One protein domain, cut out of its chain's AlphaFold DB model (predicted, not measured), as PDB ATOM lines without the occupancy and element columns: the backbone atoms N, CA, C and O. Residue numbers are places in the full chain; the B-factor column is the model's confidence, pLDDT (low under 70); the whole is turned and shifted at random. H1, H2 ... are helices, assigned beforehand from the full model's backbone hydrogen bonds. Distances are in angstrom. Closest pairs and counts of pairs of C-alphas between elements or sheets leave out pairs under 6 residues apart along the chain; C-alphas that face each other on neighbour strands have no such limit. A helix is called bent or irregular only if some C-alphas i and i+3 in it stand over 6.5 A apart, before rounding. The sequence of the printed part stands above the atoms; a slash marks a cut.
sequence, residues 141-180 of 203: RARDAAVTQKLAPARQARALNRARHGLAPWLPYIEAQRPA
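AT A GLANCE: This is residues 141 to 180 of the 203 residues of the protein "Recombinase family protein" of Lichenicoccus roseus (UniProt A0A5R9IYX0). A single long helix, H1, kinked near residue 152, makes most of a thin rod, with a short helix, H2, set beyond its end and no core between them. The printed part has 40 residues with two named helices, H1 then H2, and no named strand; the class is all helix. It is extended, with a radius of gyration of the C-alphas of 16.2 A and spans of 48 by 19 by 10 A.

HOW THE PARTS SIT: H1, residues 145 to 166, has a kink of 37 degrees near residue 152. It is irregular, with C-alphas 150 and 153 7.1 A apart. A tight link of 4 residues joins it to H2, residues 171 to 176, yet the two helices are apart. In H2 every O i to N i+4 pair is within hydrogen-bond range; in H1, 16 of 18 are.

IN THESE COORDINATES: H1 begins at C-alpha 145 (3.498, -16.604, -27.124) and measures 30.5 A to C-alpha 166. H2 measures 8.6 A and ends at C-alpha 176 (45.880, -17.449, -20.306).

THE WHOLE: The two C-alphas farthest apart, of Ala 142 and Ala 180, are 50.1 A apart. Residues 141 to 180 stand free. The printed part has no cut. Its mean pLDDT is 78.3, with residues 164 to 166 and 168 under 70.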
ATOM      1  N   ARG A 141       4.056 -13.104 -36.717       80.06
ATOM      2  CA  ARG A 141       3.499 -11.754 -36.888       80.06
ATOM      3  C   ARG A 141       2.477 -11.413 -35.824       80.06
ATOM      4  O   ARG A 141       2.496 -10.300 -35.320       80.06
ATOM      5  N   ALA A 142       1.641 -12.385 -35.467       83.88
ATOM      6  CA  ALA A 142       0.670 -12.254 -34.387       83.88
ATOM      7  C   ALA A 142       1.332 -12.156 -32.998       83.88
ATOM      8  O   ALA A 142       0.650 -11.901 -32.014       83.88
ATOM      9  N   ARG A 143       2.665 -12.331 -32.918       80.12
ATOM     10  CA  ARG A 143       3.437 -12.431 -31.669       80.12
ATOM     11  C   ARG A 143       2.868 -13.489 -30.724       80.12
ATOM     12  O   ARG A 143       2.873 -13.308 -29.510       80.12
ATOM     13  N   ASP A 144       2.439 -14.621 -31.279       84.69
ATOM     14  CA  ASP A 144       1.904 -15.716 -30.481       84.69
ATOM     15  C   ASP A 144       2.962 -16.210 -29.491       84.69
ATOM     16  O   ASP A 144       4.069 -16.625 -29.873       84.69
ATOM     17  N   ALA A 145       2.610 -16.191 -28.205       81.44
ATOM     18  CA  ALA A 145       3.498 -16.604 -27.124       81.44
ATOM     19  C   ALA A 145       3.940 -18.067 -27.297       81.44
ATOM     20  O   ALA A 145       5.125 -18.373 -27.179       81.44
ATOM     21  N   ALA A 146       3.020 -18.949 -27.704       84.06
ATOM     22  CA  ALA A 146       3.301 -20.365 -27.936       84.06
ATOM     23  C   ALA A 146       4.304 -20.600 -29.083       84.06
ATOM     24  O   ALA A 146       5.196 -21.444 -28.979       84.06
ATOM     25  N   VAL A 147       4.195 -19.842 -30.180       82.06
ATOM     26  CA  VAL A 147       5.125 -19.938 -31.320       82.06
ATOM     27  C   VAL A 147       6.489 -19.363 -30.943       82.06
ATOM     28  O   VAL A 147       7.528 -19.948 -31.254       82.06
ATOM     29  N   THR A 148       6.497 -18.243 -30.221       80.50
ATOM     30  CA  THR A 148       7.723 -17.581 -29.764       80.50
ATOM     31  C   THR A 148       8.491 -18.450 -28.768       80.50
ATOM     32  O   THR A 148       9.707 -18.587 -28.904       80.50
ATOM     33  N   GLN A 149       7.798 -19.106 -27.834       82.88
ATOM     34  CA  GLN A 149       8.395 -20.017 -26.857       82.88
ATOM     35  C   GLN A 149       8.995 -21.262 -27.525       82.88
ATOM     36  O   GLN A 149      10.118 -21.643 -27.204       82.88
ATOM     37  N   LYS A 150       8.317 -21.842 -28.527       84.81
ATOM     38  CA  LYS A 150       8.858 -22.964 -29.320       84.81
ATOM     39  C   LYS A 150      10.123 -22.588 -30.102       84.81
ATOM     40  O   LYS A 150      11.008 -23.419 -30.286       84.81
ATOM     41  N   LEU A 151      10.227 -21.339 -30.560       82.50
ATOM     42  CA  LEU A 151      11.373 -20.844 -31.333       82.50
ATOM     43  C   LEU A 151      12.519 -20.290 -30.470       82.50
ATOM     44  O   LEU A 151      13.635 -20.140 -30.974       82.50
ATOM     45  N   ALA A 152      12.268 -19.986 -29.195       83.19
ATOM     46  CA  ALA A 152      13.252 -19.446 -28.259       83.19
ATOM     47  C   ALA A 152      14.549 -20.279 -28.168       83.19
ATOM     48  O   ALA A 152      15.616 -19.700 -28.400       83.19
ATOM     49  N   PRO A 153      14.516 -21.614 -27.958       87.06
ATOM     50  CA  PRO A 153      15.745 -22.408 -27.872       87.06
ATOM     51  C   PRO A 153      16.550 -22.389 -29.179       87.06
ATOM     52  O   PRO A 153      17.776 -22.280 -29.155       87.06
ATOM     53  N   ALA A 154      15.884 -22.399 -30.339       82.12
ATOM     54  CA  ALA A 154      16.558 -22.309 -31.634       82.12
ATOM     55  C   ALA A 154      17.221 -20.935 -31.858       82.12
ATOM     56  O   ALA A 154      18.321 -20.857 -32.415       82.12
ATOM     57  N   ARG A 155      16.586 -19.841 -31.410       81.12
ATOM     58  CA  ARG A 155      17.185 -18.493 -31.437       81.12
ATOM     59  C   ARG A 155      18.395 -18.407 -30.514       81.12
ATOM     60  O   ARG A 155      19.428 -17.886 -30.931       81.12
ATOM     61  N   GLN A 156      18.287 -18.957 -29.308       82.38
ATOM     62  CA  GLN A 156      19.359 -18.946 -28.318       82.38
ATOM     63  C   GLN A 156      20.561 -19.773 -28.784       82.38
ATOM     64  O   GLN A 156      21.685 -19.281 -28.747       82.38
ATOM     65  N   ALA A 157      20.334 -20.957 -29.359       79.12
ATOM     66  CA  ALA A 157      21.389 -21.766 -29.966       79.12
ATOM     67  C   ALA A 157      22.099 -21.039 -31.124       79.12
ATOM     68  O   ALA A 157      23.321 -21.096 -31.241       79.12
ATOM     69  N   ARG A 158      21.360 -20.312 -31.977       76.38
ATOM     70  CA  ARG A 158      21.956 -19.496 -33.053       76.38
ATOM     71  C   ARG A 158      22.785 -18.336 -32.508       76.38
ATOM     72  O   ARG A 158      23.881 -18.101 -33.011       76.38
ATOM     73  N   ALA A 159      22.276 -17.624 -31.505       79.19
ATOM     74  CA  ALA A 159      22.998 -16.534 -30.855       79.19
ATOM     75  C   ALA A 159      24.295 -17.041 -30.208       79.19
ATOM     76  O   ALA A 159      25.359 -16.463 -30.419       79.19
ATOM     77  N   LEU A 160      24.221 -18.174 -29.509       80.31
ATOM     78  CA  LEU A 160      25.363 -18.788 -28.841       80.31
ATOM     79  C   LEU A 160      26.402 -19.318 -29.837       80.31
ATOM     80  O   LEU A 160      27.597 -19.129 -29.631       80.31
ATOM     81  N   ASN A 161      25.971 -19.899 -30.959       74.19
ATOM     82  CA  ASN A 161      26.882 -20.270 -32.045       74.19
ATOM     83  C   ASN A 161      27.585 -19.045 -32.645       74.19
ATOM     84  O   ASN A 161      28.793 -19.086 -32.856       74.19
ATOM     85  N   ARG A 162      26.872 -17.934 -32.868       70.31
ATOM     86  CA  ARG A 162      27.490 -16.686 -33.347       70.31
ATOM     87  C   ARG A 162      28.549 -16.175 -32.368       70.31
ATOM     88  O   ARG A 162      29.647 -15.834 -32.797       70.31
ATOM     89  N   ALA A 163      28.239 -16.180 -31.072       74.25
ATOM     90  CA  ALA A 163      29.192 -15.812 -30.030       74.25
ATOM     91  C   ALA A 163      30.415 -16.743 -30.029       74.25
ATOM     92  O   ALA A 163      31.543 -16.261 -30.051       74.25
ATOM     93  N   ARG A 164      30.212 -18.069 -30.105       69.75
ATOM     94  CA  ARG A 164      31.298 -19.066 -30.200       69.75
ATOM     95  C   ARG A 164      32.231 -18.812 -31.379       69.75
ATOM     96  O   ARG A 164      33.440 -18.898 -31.210       69.75
ATOM     97  N   HIS A 165      31.695 -18.492 -32.555       66.25
ATOM     98  CA  HIS A 165      32.527 -18.201 -33.725       66.25
ATOM     99  C   HIS A 165      33.285 -16.869 -33.597       66.25
ATOM    100  O   HIS A 165      34.418 -16.775 -34.060       66.25
ATOM    101  N   GLY A 166      32.714 -15.871 -32.914       67.00
ATOM    102  CA  GLY A 166      33.393 -14.606 -32.604       67.00
ATOM    103  C   GLY A 166      34.423 -14.688 -31.468       67.00
ATOM    104  O   GLY A 166      35.261 -13.801 -31.348       67.00
ATOM    105  N   LEU A 167      34.388 -15.746 -30.650       70.19
ATOM    106  CA  LEU A 167      35.305 -15.968 -29.524       70.19
ATOM    107  C   LEU A 167      36.664 -16.544 -29.943       70.19
ATOM    108  O   LEU A 167      37.612 -16.469 -29.168       70.19
ATOM    109  N   ALA A 168      36.790 -17.092 -31.156       69.75
ATOM    110  CA  ALA A 168      38.026 -17.727 -31.621       69.75
ATOM    111  C   ALA A 168      39.286 -16.828 -31.537       69.75
ATOM    112  O   ALA A 168      40.330 -17.340 -31.141       69.75
ATOM    113  N   PRO A 169      39.231 -15.512 -31.832       74.38
ATOM    114  CA  PRO A 169      40.375 -14.613 -31.648       74.38
ATOM    115  C   PRO A 169      40.750 -14.370 -30.178       74.38
ATOM    116  O   PRO A 169      41.901 -14.071 -29.883       74.38
ATOM    117  N   TRP A 170      39.788 -14.497 -29.263       74.31
ATOM    118  CA  TRP A 170      39.956 -14.205 -27.836       74.31
ATOM    119  C   TRP A 170      40.317 -15.439 -27.007       74.31
ATOM    120  O   TRP A 170      40.731 -15.304 -25.859       74.31
ATOM    121  N   LEU A 171      40.177 -16.642 -27.573       77.31
ATOM    122  CA  LEU A 171      40.406 -17.905 -26.873       77.31
ATOM    123  C   LEU A 171      41.782 -17.992 -26.188       77.31
ATOM    124  O   LEU A 171      41.801 -18.329 -25.007       77.31
ATOM    125  N   PRO A 172      42.904 -17.609 -26.836       78.62
ATOM    126  CA  PRO A 172      44.220 -17.659 -26.194       78.62
ATOM    127  C   PRO A 172      44.324 -16.738 -24.972       78.62
ATOM    128  O   PRO A 172      44.938 -17.097 -23.972       78.62
ATOM    129  N   TYR A 173      43.687 -15.564 -25.028       81.12
ATOM    130  CA  TYR A 173      43.646 -14.618 -23.911       81.12
ATOM    131  C   TYR A 173      42.807 -15.161 -22.748       81.12
ATOM    132  O   TYR A 173      43.224 -15.102 -21.595       81.12
ATOM    133  N   ILE A 174      41.648 -15.749 -23.052       80.06
ATOM    134  CA  ILE A 174      40.764 -16.365 -22.055       80.06
ATOM    135  C   ILE A 174      41.436 -17.582 -21.403       80.06
ATOM    136  O   ILE A 174      41.282 -17.795 -20.205       80.06
ATOM    137  N   GLU A 175      42.179 -18.381 -22.167       77.56
ATOM    138  CA  GLU A 175      42.931 -19.528 -21.648       77.56
ATOM    139  C   GLU A 175      44.099 -19.092 -20.760       77.56
ATOM    140  O   GLU A 175      44.280 -19.675 -19.694       77.56
ATOM    141  N   ALA A 176      44.818 -18.027 -21.131       81.00
ATOM    142  CA  ALA A 176      45.880 -17.449 -20.306       81.00
ATOM    143  C   ALA A 176      45.365 -16.866 -18.978       81.00
ATOM    144  O   ALA A 176      46.093 -16.843 -17.990       81.00
ATOM    145  N   GLN A 177      44.111 -16.405 -18.945       79.94
ATOM    146  CA  GLN A 177      43.456 -15.903 -17.733       79.94
ATOM    147  C   GLN A 177      42.631 -16.961 -16.993       79.94
ATOM    148  O   GLN A 177      42.027 -16.656 -15.960       79.94
ATOM    149  N   ARG A 178      42.568 -18.202 -17.494       78.06
ATOM    150  CA  ARG A 178      41.785 -19.248 -16.842       78.06
ATOM    151  C   ARG A 178      42.480 -19.649 -15.530       78.06
ATOM    152  O   ARG A 178      43.669 -19.963 -15.543       78.06
ATOM    153  N   PRO A 179      41.761 -19.693 -14.398       77.56
ATOM    154  CA  PRO A 179      42.311 -20.189 -13.141       77.56
ATOM    155  C   PRO A 179      42.756 -21.650 -13.291       77.56
ATOM    156  O   PRO A 179      42.086 -22.442 -13.957       77.56
ATOM    157  N   ALA A 180      43.865 -22.011 -12.641       71.81
ATOM    158  CA  ALA A 180      44.492 -23.332 -12.764       71.81
ATOM    159  C   ALA A 180      43.570 -24.505 -12.369       71.81
ATOM    160  O   ALA A 180      43.745 -25.614 -12.866       71.81
TER     161      ALA A 180